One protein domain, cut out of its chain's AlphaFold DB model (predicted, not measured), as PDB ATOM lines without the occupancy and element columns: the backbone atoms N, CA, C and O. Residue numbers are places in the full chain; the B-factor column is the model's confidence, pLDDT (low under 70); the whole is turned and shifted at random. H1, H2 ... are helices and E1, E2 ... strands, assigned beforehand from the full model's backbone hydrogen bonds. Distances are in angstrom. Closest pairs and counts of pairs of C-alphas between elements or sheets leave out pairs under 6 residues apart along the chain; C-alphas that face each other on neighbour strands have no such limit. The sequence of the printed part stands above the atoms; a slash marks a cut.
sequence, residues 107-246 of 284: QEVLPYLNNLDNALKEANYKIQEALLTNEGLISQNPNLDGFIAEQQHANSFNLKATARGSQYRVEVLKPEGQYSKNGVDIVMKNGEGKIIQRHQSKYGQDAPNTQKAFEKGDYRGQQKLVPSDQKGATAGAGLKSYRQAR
ATOM      1  N   GLN A 107     121.265 -18.670 -37.679       58.50
ATOM      2  CA  GLN A 107     120.703 -17.414 -37.194       58.50
ATOM      3  C   GLN A 107     119.974 -17.515 -35.842       58.50
ATOM      4  O   GLN A 107     119.914 -16.511 -35.148       58.50
ATOM      5  N   GLU A 108     119.463 -18.679 -35.421       56.47
ATOM      6  CA  GLU A 108     118.739 -18.809 -34.134       56.47
ATOM      7  C   GLU A 108     119.542 -19.541 -33.053       56.47
ATOM      8  O   GLU A 108     119.462 -19.205 -31.869       56.47
ATOM      9  N   VAL A 109     120.360 -20.522 -33.448       62.53
ATOM     10  CA  VAL A 109     121.140 -21.331 -32.500       62.53
ATOM     11  C   VAL A 109     122.320 -20.542 -31.937       62.53
ATOM     12  O   VAL A 109     122.566 -20.597 -30.732       62.53
ATOM     13  N   LEU A 110     123.028 -19.777 -32.775       64.50
ATOM     14  CA  LEU A 110     124.183 -18.999 -32.322       64.50
ATOM     15  C   LEU A 110     123.790 -17.917 -31.303       64.50
ATOM     16  O   LEU A 110     124.413 -17.880 -30.241       64.50
ATOM     17  N   PRO A 111     122.741 -17.093 -31.519       69.56
ATOM     18  CA  PRO A 111     122.305 -16.140 -30.499       69.56
ATOM     19  C   PRO A 111     121.837 -16.813 -29.209       69.56
ATOM     20  O   PRO A 111     122.142 -16.320 -28.127       69.56
ATOM     21  N   TYR A 112     121.141 -17.953 -29.292       69.62
ATOM     22  CA  TYR A 112     120.721 -18.694 -28.102       69.62
ATOM     23  C   TYR A 112     121.916 -19.172 -27.263       69.62
ATOM     24  O   TYR A 112     121.944 -18.952 -26.050       69.62
ATOM     25  N   LEU A 113     122.922 -19.780 -27.898       69.31
ATOM     26  CA  LEU A 113     124.126 -20.250 -27.209       69.31
ATOM     27  C   LEU A 113     124.959 -19.089 -26.658       69.31
ATOM     28  O   LEU A 113     125.391 -19.150 -25.509       69.31
ATOM     29  N   ASN A 114     125.111 -18.006 -27.423       76.00
ATOM     30  CA  ASN A 114     125.785 -16.796 -26.954       76.00
ATOM     31  C   ASN A 114     125.067 -16.190 -25.740       76.00
ATOM     32  O   ASN A 114     125.714 -15.767 -24.788       76.00
ATOM     33  N   ASN A 115     123.732 -16.191 -25.729       77.62
ATOM     34  CA  ASN A 115     122.957 -15.714 -24.586       77.62
ATOM     35  C   ASN A 115     123.180 -16.575 -23.337       77.62
ATOM     36  O   ASN A 115     123.289 -16.029 -22.240       77.62
ATOM     37  N   LEU A 116     123.271 -17.900 -23.484       79.81
ATOM     38  CA  LEU A 116     123.594 -18.799 -22.374       79.81
ATOM     39  C   LEU A 116     125.011 -18.575 -21.834       79.81
ATOM     40  O   LEU A 116     125.182 -18.481 -20.619       79.81
ATOM     41  N   ASP A 117     126.002 -18.469 -22.721       79.38
ATOM     42  CA  ASP A 117     127.396 -18.205 -22.352       79.38
ATOM     43  C   ASP A 117     127.533 -16.860 -21.625       79.38
ATOM     44  O   ASP A 117     128.114 -16.784 -20.542       79.38
ATOM     45  N   ASN A 118     126.896 -15.812 -22.151       82.06
ATOM     46  CA  ASN A 118     126.860 -14.500 -21.512       82.06
ATOM     47  C   ASN A 118     126.172 -14.552 -20.143       82.06
ATOM     48  O   ASN A 118     126.696 -14.000 -19.181       82.06
ATOM     49  N   ALA A 119     125.043 -15.255 -20.009       84.12
ATOM     50  CA  ALA A 119     124.373 -15.399 -18.716       84.12
ATOM     51  C   ALA A 119     125.237 -16.143 -17.683       84.12
ATOM     52  O   ALA A 119     125.179 -15.824 -16.495       84.12
ATOM     53  N   LEU A 120     126.051 -17.111 -18.118       84.00
ATOM     54  CA  LEU A 120     126.994 -17.817 -17.251       84.00
ATOM     55  C   LEU A 120     128.167 -16.922 -16.835       84.00
ATOM     56  O   LEU A 120     128.513 -16.885 -15.654       84.00
ATOM     57  N   LYS A 121     128.742 -16.167 -17.777       84.19
ATOM     58  CA  LYS A 121     129.791 -15.175 -17.499       84.19
ATOM     59  C   LYS A 121     129.312 -14.113 -16.514       84.19
ATOM     60  O   LYS A 121     129.994 -13.867 -15.525       84.19
ATOM     61  N   GLU A 122     128.122 -13.561 -16.731       88.19
ATOM     62  CA  GLU A 122     127.500 -12.597 -15.820       88.19
ATOM     63  C   GLU A 122     127.258 -13.199 -14.433       88.19
ATOM     64  O   GLU A 122     127.586 -12.579 -13.424       88.19
ATOM     65  N   ALA A 123     126.754 -14.435 -14.348       86.62
ATOM     66  CA  ALA A 123     126.576 -15.107 -13.062       86.62
ATOM     67  C   ALA A 123     127.909 -15.271 -12.305       86.62
ATOM     68  O   ALA A 123     127.969 -15.009 -11.100       86.62
ATOM     69  N   ASN A 124     128.977 -15.656 -13.010       85.00
ATOM     70  CA  ASN A 124     130.318 -15.789 -12.442       85.00
ATOM     71  C   ASN A 124     130.883 -14.439 -11.988       85.00
ATOM     72  O   ASN A 124     131.403 -14.332 -10.880       85.00
ATOM     73  N   TYR A 125     130.739 -13.400 -12.807       90.19
ATOM     74  CA  TYR A 125     131.158 -12.052 -12.447       90.19
ATOM     75  C   TYR A 125     130.424 -11.563 -11.194       90.19
ATOM     76  O   TYR A 125     131.045 -11.103 -10.240       90.19
ATOM     77  N   LYS A 126     129.101 -11.744 -11.137       90.44
ATOM     78  CA  LYS A 126     128.295 -11.282 -10.007       90.44
ATOM     79  C   LYS A 126     128.589 -12.024  -8.708       90.44
ATOM     80  O   LYS A 126     128.585 -11.404  -7.648       90.44
ATOM     81  N   ILE A 127     128.865 -13.331  -8.757       90.38
ATOM     82  CA  ILE A 127     129.264 -14.057  -7.542       90.38
ATOM     83  C   ILE A 127     130.674 -13.661  -7.088       90.38
ATOM     84  O   ILE A 127     130.906 -13.569  -5.887       90.38
ATOM     85  N   GLN A 128     131.593 -13.365  -8.016       90.38
ATOM     86  CA  GLN A 128     132.905 -12.803  -7.682       90.38
ATOM     87  C   GLN A 128     132.770 -11.423  -7.033       90.38
ATOM     88  O   GLN A 128     133.403 -11.183  -6.013       90.38
ATOM     89  N   GLU A 129     131.902 -10.558  -7.564       89.44
ATOM     90  CA  GLU A 129     131.602  -9.232  -7.004       89.44
ATOM     91  C   GLU A 129     131.033  -9.322  -5.576       89.44
ATOM     92  O   GLU A 129     131.297  -8.459  -4.745       89.44
ATOM     93  N   ALA A 130     130.254 -10.366  -5.274       88.00
ATOM     94  CA  ALA A 130     129.759 -10.616  -3.922       88.00
ATOM     95  C   ALA A 130     130.842 -11.192  -2.991       88.00
ATOM     96  O   ALA A 130     130.832 -10.906  -1.798       88.00
ATOM     97  N   LEU A 131     131.756 -12.011  -3.523       90.19
ATOM     98  CA  LEU A 131     132.760 -12.749  -2.753       90.19
ATOM     99  C   LEU A 131     134.010 -11.924  -2.430       90.19
ATOM    100  O   LEU A 131     134.591 -12.090  -1.356       90.19
ATOM    101  N   LEU A 132     134.460 -11.098  -3.373       87.88
ATOM    102  CA  LEU A 132     135.774 -10.470  -3.345       87.88
ATOM    103  C   LEU A 132     135.699  -8.985  -2.976       87.88
ATOM    104  O   LEU A 132     134.723  -8.299  -3.268       87.88
ATOM    105  N   THR A 133     136.757  -8.478  -2.349       84.94
ATOM    106  CA  THR A 133     137.007  -7.040  -2.222       84.94
ATOM    107  C   THR A 133     137.528  -6.470  -3.546       84.94
ATOM    108  O   THR A 133     137.857  -7.215  -4.473       84.94
ATOM    109  N   ASN A 134     137.657  -5.143  -3.639       85.12
ATOM    110  CA  ASN A 134     138.213  -4.479  -4.827       85.12
ATOM    111  C   ASN A 134     139.668  -4.899  -5.117       85.12
ATOM    112  O   ASN A 134     140.130  -4.798  -6.249       85.12
ATOM    113  N   GLU A 135     140.375  -5.402  -4.105       86.94
ATOM    114  CA  GLU A 135     141.742  -5.921  -4.179       86.94
ATOM    115  C   GLU A 135     141.798  -7.416  -4.554       86.94
ATOM    116  O   GLU A 135     142.878  -8.002  -4.599       86.94
ATOM    117  N   GLY A 136     140.650  -8.056  -4.808       87.31
ATOM    118  CA  GLY A 136     140.565  -9.461  -5.213       87.31
ATOM    119  C   GLY A 136     140.725 -10.473  -4.071       87.31
ATOM    120  O   GLY A 136     140.890 -11.665  -4.329       87.31
ATOM    121  N   LEU A 137     140.675 -10.026  -2.814       90.00
ATOM    122  CA  LEU A 137     140.716 -10.892  -1.630       90.00
ATOM    123  C   LEU A 137     139.305 -11.313  -1.217       90.00
ATOM    124  O   LEU A 137     138.351 -10.586  -1.462       90.00
ATOM    125  N   ILE A 138     139.155 -12.457  -0.546       89.69
ATOM    126  CA  ILE A 138     137.850 -12.862   0.003       89.69
ATOM    127  C   ILE A 138     137.403 -11.841   1.055       89.69
ATOM    128  O   ILE A 138     138.107 -11.598   2.040       89.69
ATOM    129  N   SER A 139     136.212 -11.282   0.854       89.31
ATOM    130  CA  SER A 139     135.595 -10.322   1.761       89.31
ATOM    131  C   SER A 139     135.470 -10.896   3.176       89.31
ATOM    132  O   SER A 139     135.133 -12.059   3.370       89.31
ATOM    133  N   GLN A 140     135.748 -10.075   4.184       91.75
ATOM    134  CA  GLN A 140     135.571 -10.433   5.599       91.75
ATOM    135  C   GLN A 140     134.317  -9.772   6.189       91.75
ATOM    136  O   GLN A 140     134.208  -9.583   7.399       91.75
ATOM    137  N   ASN A 141     133.372  -9.362   5.335       86.44
ATOM    138  CA  ASN A 141     132.114  -8.787   5.791       86.44
ATOM    139  C   ASN A 141     131.329  -9.842   6.593       86.44
ATOM    140  O   ASN A 141     131.107 -10.937   6.074       86.44
ATOM    141  N   PRO A 142     130.862  -9.538   7.816       86.25
ATOM    142  CA  PRO A 142     130.103 -10.496   8.622       86.25
ATOM    143  C   PRO A 142     128.782 -10.945   7.975       86.25
ATOM    144  O   PRO A 142     128.246 -11.962   8.388       86.25
ATOM    145  N   ASN A 143     128.275 -10.213   6.974       85.75
ATOM    146  CA  ASN A 143     127.072 -10.560   6.207       85.75
ATOM    147  C   ASN A 143     127.388 -11.174   4.827       85.75
ATOM    148  O   ASN A 143     126.524 -11.197   3.948       85.75
ATOM    149  N   LEU A 144     128.636 -11.598   4.586       86.94
ATOM    150  CA  LEU A 144     129.074 -12.114   3.286       86.94
ATOM    151  C   LEU A 144     128.243 -13.319   2.825       86.94
ATOM    152  O   LEU A 144     127.888 -13.424   1.652       86.94
ATOM    153  N   ASP A 145     127.922 -14.221   3.742       85.56
ATOM    154  CA  ASP A 145     127.055 -15.373   3.508       85.56
ATOM    155  C   ASP A 145     125.667 -14.960   2.995       85.56
ATOM    156  O   ASP A 145     125.165 -15.550   2.034       85.56
ATOM    157  N   GLY A 146     125.089 -13.903   3.570       86.38
ATOM    158  CA  GLY A 146     123.850 -13.281   3.108       86.38
ATOM    159  C   GLY A 146     123.959 -12.770   1.672       86.38
ATOM    160  O   GLY A 146     123.156 -13.153   0.822       86.38
ATOM    161  N   PHE A 147     125.002 -11.996   1.362       88.81
ATOM    162  CA  PHE A 147     125.224 -11.476   0.005       88.81
ATOM    163  C   PHE A 147     125.450 -12.589  -1.027       88.81
ATOM    164  O   PHE A 147     124.926 -12.532  -2.142       88.81
ATOM    165  N   ILE A 148     126.189 -13.640  -0.657       89.25
ATOM    166  CA  ILE A 148     126.381 -14.823  -1.502       89.25
ATOM    167  C   ILE A 148     125.039 -15.519  -1.749       89.25
ATOM    168  O   ILE A 148     124.744 -15.881  -2.890       89.25
ATOM    169  N   ALA A 149     124.211 -15.696  -0.717       87.38
ATOM    170  CA  ALA A 149     122.901 -16.331  -0.837       87.38
ATOM    171  C   ALA A 149     121.948 -15.536  -1.745       87.38
ATOM    172  O   ALA A 149     121.267 -16.113  -2.602       87.38
ATOM    173  N   GLU A 150     121.937 -14.211  -1.611       90.75
ATOM    174  CA  GLU A 150     121.140 -13.322  -2.453       90.75
ATOM    175  C   GLU A 150     121.547 -13.440  -3.926       90.75
ATOM    176  O   GLU A 150     120.715 -13.669  -4.816       90.75
ATOM    177  N   GLN A 151     122.856 -13.374  -4.178       92.19
ATOM    178  CA  GLN A 151     123.404 -13.464  -5.521       92.19
ATOM    179  C   GLN A 151     123.197 -14.850  -6.141       92.19
ATOM    180  O   GLN A 151     122.878 -14.962  -7.328       92.19
ATOM    181  N   GLN A 152     123.304 -15.918  -5.346       88.88
ATOM    182  CA  GLN A 152     122.987 -17.286  -5.762       88.88
ATOM    183  C   GLN A 152     121.539 -17.406  -6.254       88.88
ATOM    184  O   GLN A 152     121.290 -18.007  -7.306       88.88
ATOM    185  N   HIS A 153     120.572 -16.813  -5.546       88.62
ATOM    186  CA  HIS A 153     119.175 -16.812  -5.980       88.62
ATOM    187  C   HIS A 153     118.967 -16.054  -7.294       88.62
ATOM    188  O   HIS A 153     118.293 -16.578  -8.190       88.62
ATOM    189  N   ALA A 154     119.558 -14.863  -7.424       91.88
ATOM    190  CA  ALA A 154     119.478 -14.070  -8.648       91.88
ATOM    191  C   ALA A 154     120.078 -14.825  -9.846       91.88
ATOM    192  O   ALA A 154     119.412 -15.005 -10.869       91.88
ATOM    193  N   ASN A 155     121.286 -15.369  -9.686       90.75
ATOM    194  CA  ASN A 155     121.985 -16.130 -10.719       90.75
ATOM    195  C   ASN A 155     121.216 -17.391 -11.124       90.75
ATOM    196  O   ASN A 155     120.981 -17.622 -12.311       90.75
ATOM    197  N   SER A 156     120.767 -18.191 -10.151       87.00
ATOM    198  CA  SER A 156     120.015 -19.421 -10.429       87.00
ATOM    199  C   SER A 156     118.735 -19.134 -11.212       87.00
ATOM    200  O   SER A 156     118.389 -19.879 -12.134       87.00
ATOM    201  N   PHE A 157     118.026 -18.053 -10.870       88.50
ATOM    202  CA  PHE A 157     116.849 -17.638 -11.620       88.50
ATOM    203  C   PHE A 157     117.215 -17.180 -13.034       88.50
ATOM    204  O   PHE A 157     116.613 -17.668 -13.989       88.50
ATOM    205  N   ASN A 158     118.198 -16.289 -13.185       90.75
ATOM    206  CA  ASN A 158     118.559 -15.692 -14.474       90.75
ATOM    207  C   ASN A 158     119.105 -16.718 -15.474       90.75
ATOM    208  O   ASN A 158     118.754 -16.660 -16.654       90.75
ATOM    209  N   LEU A 159     119.877 -17.707 -15.015       86.25
ATOM    210  CA  LEU A 159     120.333 -18.822 -15.852       86.25
ATOM    211  C   LEU A 159     119.147 -19.645 -16.371       86.25
ATOM    212  O   LEU A 159     119.027 -19.890 -17.571       86.25
ATOM    213  N   LYS A 160     118.210 -20.009 -15.484       82.19
ATOM    214  CA  LYS A 160     116.984 -20.734 -15.866       82.19
ATOM    215  C   LYS A 160     116.084 -19.903 -16.776       82.19
ATOM    216  O   LYS A 160     115.460 -20.457 -17.675       82.19
ATOM    217  N   ALA A 161     115.980 -18.600 -16.526       83.69
ATOM    218  CA  ALA A 161     115.199 -17.683 -17.342       83.69
ATOM    219  C   ALA A 161     115.785 -17.591 -18.755       83.69
ATOM    220  O   ALA A 161     115.042 -17.746 -19.718       83.69
ATOM    221  N   THR A 162     117.105 -17.445 -18.879       82.94
ATOM    222  CA  THR A 162     117.805 -17.388 -20.171       82.94
ATOM    223  C   THR A 162     117.657 -18.694 -20.948       82.94
ATOM    224  O   THR A 162     117.245 -18.667 -22.104       82.94
ATOM    225  N   ALA A 163     117.863 -19.845 -20.299       77.31
ATOM    226  CA  ALA A 163     117.662 -21.157 -20.924       77.31
ATOM    227  C   ALA A 163     116.222 -21.392 -21.415       77.31
ATOM    228  O   ALA A 163     115.983 -22.197 -22.310       77.31
ATOM    229  N   ARG A 164     115.252 -20.677 -20.839       77.88
ATOM    230  CA  ARG A 164     113.832 -20.730 -21.210       77.88
ATOM    231  C   ARG A 164     113.389 -19.524 -22.043       77.88
ATOM    232  O   ARG A 164     112.196 -19.287 -22.147       77.88
ATOM    233  N   GLY A 165     114.307 -18.705 -22.561       74.81
ATOM    234  CA  GLY A 165     113.957 -17.500 -23.330       74.81
ATOM    235  C   GLY A 165     113.051 -16.505 -22.586       74.81
ATOM    236  O   GLY A 165     112.400 -15.671 -23.203       74.81
ATOM    237  N   SER A 166     112.979 -16.587 -21.256       83.75
ATOM    238  CA  SER A 166     112.143 -15.720 -20.434       83.75
ATOM    239  C   SER A 166     112.728 -14.314 -20.404       83.75
ATOM    240  O   SER A 166     113.931 -14.139 -20.214       83.75
ATOM    241  N   GLN A 167     111.866 -13.309 -20.506       85.00
ATOM    242  CA  GLN A 167     112.224 -11.891 -20.385       85.00
ATOM    243  C   GLN A 167     112.414 -11.420 -18.932       85.00
ATOM    244  O   GLN A 167     112.921 -10.331 -18.698       85.00
ATOM    245  N   TYR A 168     112.011 -12.222 -17.942       90.19
ATOM    246  CA  TYR A 168     112.144 -11.840 -16.536       90.19
ATOM    247  C   TYR A 168     113.596 -11.909 -16.074       90.19
ATOM    248  O   TYR A 168     114.299 -12.879 -16.373       90.19
ATOM    249  N   ARG A 169     114.021 -10.920 -15.290       92.50
ATOM    250  CA  ARG A 169     115.340 -10.886 -14.650       92.50
ATOM    251  C   ARG A 169     115.204 -10.610 -13.167       92.50
ATOM    252  O   ARG A 169     114.273  -9.935 -12.737       92.50
ATOM    253  N   VAL A 170     116.108 -11.183 -12.392       93.50
ATOM    254  CA  VAL A 170     116.208 -10.984 -10.953       93.50
ATOM    255  C   VAL A 170     117.511 -10.260 -10.648       93.50
ATOM    256  O   VAL A 170     118.558 -10.623 -11.181       93.50
ATOM    257  N   GLU A 171     117.435  -9.245  -9.797       93.19
ATOM    258  CA  GLU A 171     118.561  -8.407  -9.395       93.19
ATOM    259  C   GLU A 171     118.621  -8.311  -7.871       93.19
ATOM    260  O   GLU A 171     117.585  -8.172  -7.215       93.19
ATOM    261  N   VAL A 172     119.836  -8.373  -7.326       91.62
ATOM    262  CA  VAL A 172     120.107  -8.049  -5.923       91.62
ATOM    263  C   VAL A 172     120.069  -6.530  -5.780       91.62
ATOM    264  O   VAL A 172     120.730  -5.817  -6.537       91.62
ATOM    265  N   LEU A 173     119.276  -6.025  -4.839       88.25
ATOM    266  CA  LEU A 173     119.209  -4.600  -4.552       88.25
ATOM    267  C   LEU A 173     120.334  -4.213  -3.601       88.25
ATOM    268  O   LEU A 173     120.328  -4.557  -2.423       88.25
ATOM    269  N   LYS A 174     121.267  -3.415  -4.113       77.69
ATOM    270  CA  LYS A 174     122.239  -2.696  -3.294       77.69
ATOM    271  C   LYS A 174     121.663  -1.304  -3.002       77.69
ATOM    272  O   LYS A 174     121.301  -0.607  -3.950       77.69
ATOM    273  N   PRO A 175     121.513  -0.886  -1.739       66.25
ATOM    274  CA  PRO A 175     121.097   0.472  -1.421       66.25
ATOM    275  C   PRO A 175     122.183   1.462  -1.855       66.25
ATOM    276  O   PRO A 175     123.371   1.194  -1.703       66.25
ATOM    277  N   GLU A 176     121.783   2.648  -2.313       60.94
ATOM    278  CA  GLU A 176     122.696   3.768  -2.619       60.94
ATOM    279  C   GLU A 176     123.263   4.445  -1.346       60.94
ATOM    280  O   GLU A 176     123.824   5.535  -1.392       60.94
ATOM    281  N   GLY A 177     123.106   3.807  -0.182       66.94
ATOM    282  CA  GLY A 177     123.442   4.334   1.137       66.94
ATOM    283  C   GLY A 177     123.346   3.245   2.206       66.94
ATOM    284  O   GLY A 177     123.776   2.114   1.994       66.94
ATOM    285  N   GLN A 178     122.770   3.552   3.371       64.94
ATOM    286  CA  GLN A 178     122.605   2.545   4.423       64.94
ATOM    287  C   GLN A 178     121.504   1.533   4.084       64.94
ATOM    288  O   GLN A 178     120.421   1.890   3.615       64.94
ATOM    289  N   TYR A 179     121.763   0.261   4.388       67.44
ATOM    290  CA  TYR A 179     120.747  -0.785   4.332       67.44
ATOM    291  C   TYR A 179     119.627  -0.475   5.326       67.44
ATOM    292  O   TYR A 179     119.854  -0.323   6.527       67.44
ATOM    293  N   SER A 180     118.394  -0.394   4.824       68.38
ATOM    294  CA  SER A 180     117.225  -0.286   5.696       68.38
ATOM    295  C   SER A 180     116.995  -1.607   6.440       68.38
ATOM    296  O   SER A 180     117.193  -2.688   5.888       68.38
ATOM    297  N   LYS A 181     116.549  -1.525   7.700       68.69
ATOM    298  CA  LYS A 181     116.440  -2.660   8.640       68.69
ATOM    299  C   LYS A 181     115.618  -3.861   8.122       68.69
ATOM    300  O   LYS A 181     115.835  -4.969   8.595       68.69
ATOM    301  N   ASN A 182     114.719  -3.654   7.152       79.12
ATOM    302  CA  ASN A 182     113.918  -4.692   6.475       79.12
ATOM    303  C   ASN A 182     113.861  -4.462   4.947       79.12
ATOM    304  O   ASN A 182     112.810  -4.624   4.318       79.12
ATOM    305  N   GLY A 183     114.965  -3.973   4.377       79.81
ATOM    306  CA  GLY A 183     115.069  -3.666   2.955       79.81
ATOM    307  C   GLY A 183     114.865  -4.893   2.076       79.81
ATOM    308  O   GLY A 183     115.150  -6.008   2.483       79.81
ATOM    309  N   VAL A 184     114.365  -4.668   0.865       85.56
ATOM    310  CA  VAL A 184     114.214  -5.731  -0.131       85.56
ATOM    311  C   VAL A 184     115.598  -6.186  -0.571       85.56
ATOM    312  O   VAL A 184     116.345  -5.371  -1.103       85.56
ATOM    313  N   ASP A 185     115.898  -7.473  -0.414       88.25
ATOM    314  CA  ASP A 185     117.184  -8.036  -0.843       88.25
ATOM    315  C   ASP A 185     117.225  -8.200  -2.367       88.25
ATOM    316  O   ASP A 185     118.216  -7.917  -3.030       88.25
ATOM    317  N   ILE A 186     116.119  -8.681  -2.946       92.06
ATOM    318  CA  ILE A 186     116.059  -9.099  -4.347       92.06
ATOM    319  C   ILE A 186     114.766  -8.615  -5.009       92.06
ATOM    320  O   ILE A 186     113.663  -8.784  -4.480       92.06
ATOM    321  N   VAL A 187     114.867  -8.111  -6.238       92.69
ATOM    322  CA  VAL A 187     113.711  -7.764  -7.079       92.69
ATOM    323  C   VAL A 187     113.659  -8.588  -8.350       92.69
ATOM    324  O   VAL A 187     114.681  -8.895  -8.952       92.69
ATOM    325  N   MET A 188     112.445  -8.913  -8.789       91.94
ATOM    326  CA  MET A 188     112.196  -9.432 -10.131       91.94
ATOM    327  C   MET A 188     111.631  -8.324 -11.005       91.94
ATOM    328  O   MET A 188     110.633  -7.694 -10.639       91.94
ATOM    329  N   LYS A 189     112.225  -8.147 -12.180       92.12
ATOM    330  CA  LYS A 189     111.802  -7.214 -13.217       92.12
ATOM    331  C   LYS A 189     111.252  -7.957 -14.438       92.12
ATOM    332  O   LYS A 189     111.697  -9.067 -14.745       92.12
ATOM    333  N   ASN A 190     110.259  -7.372 -15.105       89.62
ATOM    334  CA  ASN A 190     109.792  -7.820 -16.425       89.62
ATOM    335  C   ASN A 190     110.731  -7.316 -17.545       89.62
ATOM    336  O   ASN A 190     111.716  -6.636 -17.261       89.62
ATOM    337  N   GLY A 191     110.423  -7.626 -18.810       85.81
ATOM    338  CA  GLY A 191     111.230  -7.182 -19.956       85.81
ATOM    339  C   GLY A 191     111.282  -5.660 -20.156       85.81
ATOM    340  O   GLY A 191     112.170  -5.173 -20.841       85.81
ATOM    341  N   GLU A 192     110.381  -4.909 -19.520       88.62
ATOM    342  CA  GLU A 192     110.350  -3.438 -19.523       88.62
ATOM    343  C   GLU A 192     111.158  -2.838 -18.354       88.62
ATOM    344  O   GLU A 192     111.194  -1.624 -18.175       88.62
ATOM    345  N   GLY A 193     111.760  -3.675 -17.500       88.56
ATOM    346  CA  GLY A 193     112.493  -3.238 -16.307       88.56
ATOM    347  C   GLY A 193     111.612  -2.916 -15.092       88.56
ATOM    348  O   GLY A 193     112.131  -2.545 -14.036       88.56
ATOM    349  N   LYS A 194     110.289  -3.096 -15.180       92.06
ATOM    350  CA  LYS A 194     109.358  -2.848 -14.071       92.06
ATOM    351  C   LYS A 194     109.476  -3.932 -13.005       92.06
ATOM    352  O   LYS A 194     109.357  -5.119 -13.305       92.06
ATOM    353  N   ILE A 195     109.609  -3.520 -11.742       91.31
ATOM    354  CA  ILE A 195     109.600  -4.431 -10.589       91.31
ATOM    355  C   ILE A 195     108.205  -5.045 -10.428       91.31
ATOM    356  O   ILE A 195     107.227  -4.337 -10.183       91.31
ATOM    357  N   ILE A 196     108.127  -6.370 -10.525       90.38
ATOM    358  CA  ILE A 196     106.882  -7.139 -10.396       90.38
ATOM    359  C   ILE A 196     106.831  -8.002  -9.134       90.38
ATOM    360  O   ILE A 196     105.746  -8.371  -8.691       90.38
ATOM    361  N   GLN A 197     107.981  -8.325  -8.539       91.25
ATOM    362  CA  GLN A 197     108.067  -9.049  -7.272       91.25
ATOM    363  C   GLN A 197     109.252  -8.542  -6.454       91.25
ATOM    364  O   GLN A 197     110.288  -8.166  -7.001       91.25
ATOM    365  N   ARG A 198     109.085  -8.572  -5.136       92.50
ATOM    366  CA  ARG A 198     110.102  -8.240  -4.137       92.50
ATOM    367  C   ARG A 198     110.319  -9.461  -3.269       92.50
ATOM    368  O   ARG A 198     109.344 -10.133  -2.928       92.50
ATOM    369  N   HIS A 199     111.562  -9.741  -2.927       91.88
ATOM    370  CA  HIS A 199     111.929 -10.902  -2.143       91.88
ATOM    371  C   HIS A 199     112.880 -10.516  -1.016       91.88
ATOM    372  O   HIS A 199     113.741  -9.656  -1.187       91.88
ATOM    373  N   GLN A 200     112.724 -11.224   0.096       91.62
ATOM    374  CA  GLN A 200     113.637 -11.223   1.229       91.62
ATOM    375  C   GLN A 200     114.136 -12.652   1.430       91.62
ATOM    376  O   GLN A 200     113.324 -13.570   1.582       91.62
ATOM    377  N   SER A 201     115.445 -12.845   1.476       90.19
ATOM    378  CA  SER A 201     116.092 -14.106   1.836       90.19
ATOM    379  C   SER A 201     116.508 -14.123   3.302       90.19
ATOM    380  O   SER A 201     116.989 -13.130   3.845       90.19
ATOM    381  N   LYS A 202     116.343 -15.278   3.959       88.81
ATOM    382  CA  LYS A 202     116.978 -15.563   5.254       88.81
ATOM    383  C   LYS A 202     117.563 -16.969   5.236       88.81
ATOM    384  O   LYS A 202     116.888 -17.921   4.851       88.81
ATOM    385  N   TYR A 203     118.822 -17.053   5.649       86.31
ATOM    386  CA  TYR A 203     119.653 -18.255   5.656       86.31
ATOM    387  C   TYR A 203     120.168 -18.479   7.080       86.31
ATOM    388  O   TYR A 203     121.351 -18.352   7.368       86.31
ATOM    389  N   GLY A 204     119.252 -18.740   8.012       85.25
ATOM    390  CA  GLY A 204     119.635 -19.148   9.359       85.25
ATOM    391  C   GLY A 204     120.330 -20.510   9.340       85.25
ATOM    392  O   GLY A 204     120.154 -21.296   8.407       85.25
ATOM    393  N   GLN A 205     121.081 -20.800  10.403       88.19
ATOM    394  CA  GLN A 205     121.790 -22.072  10.587       88.19
ATOM    395  C   GLN A 205     120.886 -23.300  10.374       88.19
ATOM    396  O   GLN A 205     121.328 -24.324   9.864       88.19
ATOM    397  N   ASP A 206     119.610 -23.182  10.740       89.88
ATOM    398  CA  ASP A 206     118.577 -24.193  10.561       89.88
ATOM    399  C   ASP A 206     117.208 -23.537  10.295       89.88
ATOM    400  O   ASP A 206     117.040 -22.313  10.372       89.88
ATOM    401  N   ALA A 207     116.204 -24.361   9.979       88.56
ATOM    402  CA  ALA A 207     114.849 -23.891   9.703       88.56
ATOM    403  C   ALA A 207     114.217 -23.083  10.865       88.56
ATOM    404  O   ALA A 207     113.648 -22.025  10.580       88.56
ATOM    405  N   PRO A 208     114.327 -23.496  12.148       91.31
ATOM    406  CA  PRO A 208     113.863 -22.687  13.279       91.31
ATOM    407  C   PRO A 208     114.509 -21.298  13.366       91.31
ATOM    408  O   PRO A 208     113.814 -20.307  13.597       91.31
ATOM    409  N   ASN A 209     115.824 -21.190  13.170       90.38
ATOM    410  CA  ASN A 209     116.531 -19.910  13.197       90.38
ATOM    411  C   ASN A 209     116.143 -19.024  12.006       90.38
ATOM    412  O   ASN A 209     115.917 -17.826  12.180       90.38
ATOM    413  N   THR A 210     115.975 -19.611  10.819       89.69
ATOM    414  CA  THR A 210     115.448 -18.919   9.633       89.69
ATOM    415  C   THR A 210     114.043 -18.371   9.875       89.69
ATOM    416  O   THR A 210     113.754 -17.220   9.541       89.69
ATOM    417  N   GLN A 211     113.163 -19.156  10.498       89.19
ATOM    418  CA  GLN A 211     111.817 -18.710  10.844       89.19
ATOM    419  C   GLN A 211     111.845 -17.545  11.838       89.19
ATOM    420  O   GLN A 211     111.252 -16.502  11.561       89.19
ATOM    421  N   LYS A 212     112.600 -17.679  12.936       91.00
ATOM    422  CA  LYS A 212     112.773 -16.605  13.927       91.00
ATOM    423  C   LYS A 212     113.305 -15.321  13.291       91.00
ATOM    424  O   LYS A 212     112.899 -14.228  13.678       91.00
ATOM    425  N   ALA A 213     114.204 -15.426  12.311       88.06
ATOM    426  CA  ALA A 213     114.717 -14.267  11.588       88.06
ATOM    427  C   ALA A 213     113.612 -13.536  10.805       88.06
ATOM    428  O   ALA A 213     113.578 -12.308  10.800       88.06
ATOM    429  N   PHE A 214     112.675 -14.270  10.198       90.06
ATOM    430  CA  PHE A 214     111.517 -13.673   9.530       90.06
ATOM    431  C   PHE A 214     110.457 -13.125  10.492       90.06
ATOM    432  O   PHE A 214     109.743 -12.203  10.111       90.06
ATOM    433  N   GLU A 215     110.323 -13.680  11.696       89.38
ATOM    434  CA  GLU A 215     109.374 -13.210  12.721       89.38
ATOM    435  C   GLU A 215     109.819 -11.897  13.378       89.38
ATOM    436  O   GLU A 215     108.989 -11.090  13.783       89.38
ATOM    437  N   LYS A 216     111.133 -11.656  13.456       87.69
ATOM    438  CA  LYS A 216     111.712 -10.438  14.047       87.69
ATOM    439  C   LYS A 216     111.599  -9.189  13.163       87.69
ATOM    440  O   LYS A 216     111.901  -8.096  13.643       87.69
ATOM    441  N   GLY A 217     111.218  -9.330  11.893       84.12
ATOM    442  CA  GLY A 217     111.158  -8.231  10.925       84.12
ATOM    443  C   GLY A 217     109.782  -8.064  10.281       84.12
ATOM    444  O   GLY A 217     108.964  -8.982  10.264       84.12
ATOM    445  N   ASP A 218     109.533  -6.878   9.722       87.00
ATOM    446  CA  ASP A 218     108.331  -6.598   8.930       87.00
ATOM    447  C   ASP A 218     108.660  -6.697   7.438       87.00
ATOM    448  O   ASP A 218     109.330  -5.833   6.876       87.00
ATOM    449  N   TYR A 219     108.168  -7.764   6.809       87.50
ATOM    450  CA  TYR A 219     108.417  -8.093   5.401       87.50
ATOM    451  C   TYR A 219     107.123  -8.127   4.576       87.50
ATOM    452  O   TYR A 219     107.015  -8.867   3.592       87.50
ATOM    453  N   ARG A 220     106.091  -7.375   4.982       86.62
ATOM    454  CA  ARG A 220     104.829  -7.296   4.228       86.62
ATOM    455  C   ARG A 220     105.089  -6.841   2.788       86.62
ATOM    456  O   ARG A 220     105.869  -5.931   2.532       86.62
ATOM    457  N   GLY A 221     104.438  -7.505   1.831       85.81
ATOM    458  CA  GLY A 221     104.638  -7.248   0.398       85.81
ATOM    459  C   GLY A 221     105.914  -7.857  -0.200       85.81
ATOM    460  O   GLY A 221     106.162  -7.663  -1.390       85.81
ATOM    461  N   GLN A 222     106.692  -8.615   0.582       90.94
ATOM    462  CA  GLN A 222     107.883  -9.329   0.123       90.94
ATOM    463  C   GLN A 222     107.677 -10.846   0.194       90.94
ATOM    464  O   GLN A 222     107.108 -11.384   1.146       90.94
ATOM    465  N   GLN A 223     108.142 -11.560  -0.826       91.12
ATOM    466  CA  GLN A 223     108.155 -13.018  -0.840       91.12
ATOM    467  C   GLN A 223     109.379 -13.544  -0.088       91.12
ATOM    468  O   GLN A 223     110.491 -13.057  -0.271       91.12
ATOM    469  N   LYS A 224     109.181 -14.559   0.753       91.44
ATOM    470  CA  LYS A 224     110.242 -15.112   1.600       91.44
ATOM    471  C   LYS A 224     111.014 -16.196   0.854       91.44
ATOM    472  O   LYS A 224     110.407 -17.155   0.371       91.44
ATOM    473  N   LEU A 225     112.330 -16.056   0.782       90.38
ATOM    474  CA  LEU A 225     113.249 -17.030   0.206       90.38
ATOM    475  C   LEU A 225     114.046 -17.728   1.310       90.38
ATOM    476  O   LEU A 225     114.489 -17.088   2.264       90.38
ATOM    477  N   VAL A 226     114.184 -19.048   1.188       88.50
ATOM    478  CA  VAL A 226     114.891 -19.905   2.152       88.50
ATOM    479  C   VAL A 226     115.777 -20.922   1.430       88.50
ATOM    480  O   VAL A 226     115.472 -21.280   0.282       88.50
ATOM    481  N   PRO A 227     116.804 -21.461   2.115       83.38
ATOM    482  CA  PRO A 227     117.578 -22.590   1.624       83.38
ATOM    483  C   PRO A 227     116.697 -23.762   1.179       83.38
ATOM    484  O   PRO A 227     115.632 -24.051   1.737       83.38
ATOM    485  N   SER A 228     117.156 -24.470   0.151       81.75
ATOM    486  CA  SER A 228     116.440 -25.591  -0.454       81.75
ATOM    487  C   SER A 228     116.050 -26.689   0.532       81.75
ATOM    488  O   SER A 228     114.922 -27.188   0.488       81.75
ATOM    489  N   ASP A 229     117.000 -27.062   1.369       83.06
ATOM    490  CA  ASP A 229     116.957 -28.064   2.429       83.06
ATOM    491  C   ASP A 229     116.028 -27.649   3.581       83.06
ATOM    492  O   ASP A 229     115.316 -28.483   4.131       83.06
ATOM    493  N   GLN A 230     115.909 -26.349   3.861       84.81
ATOM    494  CA  GLN A 230     115.051 -25.833   4.935       84.81
ATOM    495  C   GLN A 230     113.588 -25.608   4.518       84.81
ATOM    496  O   GLN A 230     112.713 -25.439   5.373       84.81
ATOM    497  N   LYS A 231     113.267 -25.628   3.216       84.06
ATOM    498  CA  LYS A 231     111.903 -25.370   2.706       84.06
ATOM    499  C   LYS A 231     110.846 -26.314   3.292       84.06
ATOM    500  O   LYS A 231     109.712 -25.895   3.508       84.06
ATOM    501  N   GLY A 232     111.177 -27.590   3.488       81.31
ATOM    502  CA  GLY A 232     110.237 -28.579   4.033       81.31
ATOM    503  C   GLY A 232     109.886 -28.282   5.490       81.31
ATOM    504  O   GLY A 232     108.715 -28.119   5.823       81.31
ATOM    505  N   ALA A 233     110.914 -28.126   6.323       82.00
ATOM    506  CA  ALA A 233     110.771 -27.842   7.747       82.00
ATOM    507  C   ALA A 233     110.107 -26.479   8.016       82.00
ATOM    508  O   ALA A 233     109.205 -26.389   8.842       82.00
ATOM    509  N   THR A 234     110.475 -25.434   7.267       79.88
ATOM    510  CA  THR A 234     109.842 -24.108   7.400       79.88
ATOM    511  C   THR A 234     108.368 -24.113   6.980       79.88
ATOM    512  O   THR A 234     107.548 -23.475   7.635       79.88
ATOM    513  N   ALA A 235     107.999 -24.876   5.943       78.69
ATOM    514  CA  ALA A 235     106.599 -25.042   5.553       78.69
ATOM    515  C   ALA A 235     105.789 -25.805   6.615       78.69
ATOM    516  O   ALA A 235     104.659 -25.414   6.902       78.69
ATOM    517  N   GLY A 236     106.370 -26.848   7.223       67.31
ATOM    518  CA  GLY A 236     105.758 -27.578   8.340       67.31
ATOM    519  C   GLY A 236     105.498 -26.699   9.568       67.31
ATOM    520  O   GLY A 236     104.545 -26.937  10.301       67.31
ATOM    521  N   ALA A 237     106.285 -25.637   9.740       71.38
ATOM    522  CA  ALA A 237     106.123 -24.641  10.796       71.38
ATOM    523  C   ALA A 237     105.254 -23.426  10.394       71.38
ATOM    524  O   ALA A 237     105.213 -22.423  11.104       71.38
ATOM    525  N   GLY A 238     104.559 -23.489   9.251       74.88
ATOM    526  CA  GLY A 238     103.611 -22.460   8.807       74.88
ATOM    527  C   GLY A 238     104.224 -21.280   8.039       74.88
ATOM    528  O   GLY A 238     103.501 -20.362   7.643       74.88
ATOM    529  N   LEU A 239     105.533 -21.285   7.760       77.56
ATOM    530  CA  LEU A 239     106.178 -20.232   6.977       77.56
ATOM    531  C   LEU A 239     105.967 -20.456   5.473       77.56
ATOM    532  O   LEU A 239     106.538 -21.362   4.867       77.56
ATOM    533  N   LYS A 240     105.202 -19.568   4.826       81.31
ATOM    534  CA  LYS A 240     105.091 -19.547   3.360       81.31
ATOM    535  C   LYS A 240     106.365 -18.968   2.736       81.31
ATOM    536  O   LYS A 240     106.523 -17.751   2.645       81.31
ATOM    537  N   SER A 241     107.255 -19.853   2.301       80.81
ATOM    538  CA  SER A 241     108.543 -19.527   1.688       80.81
ATOM    539  C   SER A 241     108.759 -20.267   0.362       80.81
ATOM    540  O   SER A 241     108.078 -21.248   0.040       80.81
ATOM    541  N   TYR A 242     109.719 -19.793  -0.431       77.94
ATOM    542  CA  TYR A 242     110.097 -20.395  -1.704       77.94
ATOM    543  C   TYR A 242     111.595 -20.698  -1.740       77.94
ATOM    544  O   TYR A 242     112.416 -19.937  -1.247       77.94
ATOM    545  N   ARG A 243     111.956 -21.803  -2.400       73.94
ATOM    546  CA  ARG A 243     113.356 -22.165  -2.688       73.94
ATOM    547  C   ARG A 243     113.996 -21.253  -3.747       73.94
ATOM    548  O   ARG A 243     115.207 -21.207  -3.886       73.94
ATOM    549  N   GLN A 244     113.180 -20.613  -4.576       71.50
ATOM    550  CA  GLN A 244     113.630 -19.762  -5.674       71.50
ATOM    551  C   GLN A 244     112.515 -18.787  -6.047       71.50
ATOM    552  O   GLN A 244     111.336 -19.136  -5.910       71.50
ATOM    553  N   ALA A 245     112.886 -17.621  -6.576       71.00
ATOM    554  CA  ALA A 245     111.942 -16.694  -7.186       71.00
ATOM    555  C   ALA A 245     111.139 -17.399  -8.297       71.00
ATOM    556  O   ALA A 245     111.666 -18.240  -9.037       71.00
ATOM    557  N   ARG A 246     109.840 -17.099  -8.405       65.81
ATOM    558  CA  ARG A 246     108.948 -17.726  -9.392       65.81
ATOM    559  C   ARG A 246     108.231 -16.651 -10.200       65.81
ATOM    560  O   ARG A 246     107.405 -15.926  -9.656       65.81
TER     561      ARG A 246
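Overview. This is residues 107 to 246 of the 284 residues of an uncharacterized protein of Helicobacter ailurogastricus (UniProt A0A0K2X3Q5). A long helical hairpin, H1 and H2, has a small four-stranded sheet over one side of its second helix, H2; two short helices, H3 and H4, make a corner at one end of the domain, and H1 reaches away at the other. The printed part has 140 residues, with four named helices and four named strands in the order H1, H2, E1, E2, E3, H3, E4, H4. The mixed sheet runs E1, E2, E3, E4, with E3 and E4 parallel and the other neighbours antiparallel; the class is mixed, helices and strands. The whole is compact, with a radius of gyration of the C-alphas of 16.1 A and spans of 52 by 37 by 28 A.

Along the chain. Find C-alpha 107 at (120.703, -17.414, -37.194); from there H1, residues 107 to 131, runs 36.8 A. H2, residues 144 to 163, begins at C-alpha 144, (129.074, -12.114, 3.286), and runs 28.3 A. Next come E1, residues 169 to 172, E2, residues 186 to 189, and E3, residues 195 to 201, which is 17.0 A long. H3, residues 207 to 215, runs 12.4 A, and E4, residues 223 to 225, 6.6 A. H4, residues 231 to 236, ends at C-alpha 236, (105.758, -27.578, 8.340).

Arrangement. H1 and H2 touch as a hairpin, opposite ways at a shallow tilt of 3 degrees; their closest C-alphas, of Ala 123 and Asn 155, are 5.3 A apart. H2 is on the sheet at a height over the sheet of 8.3 A, over E1 and E2; H2 and the sheet E1, E2, E3, E4 form two layers, a helix on one face of a sheet; the closest C-alphas of H2 and E1, those of Ala 154 and Val 170, are 5.1 A apart. E1, E2 and E3 form a meander, each strand the antiparallel neighbour of the one before: look at N 171 and O 187, 2.9 A, and N 188 and O 197, 2.9 A. E3, H3 and E4 form a strand-helix-strand unit, two parallel neighbour strands with a helix between, its crossover right-handed; N 225 and O 200 are 2.8 A apart. H3 only grazes the sheet, with residues 210 to 214. H3 and H4 touch, about perpendicular at 75 degrees, closest at C-alphas 207 and 234, 5.5 A. Each O i to N i+4 pair is within hydrogen-bond range in H2, H3 and H4, and 20 of 21 in H1.

Size, cuts and confidence. The C-alphas farthest apart, of Gln 107 and Lys 216, are 52.5 A apart. The printed part has no cut; the links H1 to H2 and E1 to E2 are long. Mean pLDDT of the printed part is 83.9, with residues 107 to 113, 175 to 181, 236 and 246 under 70.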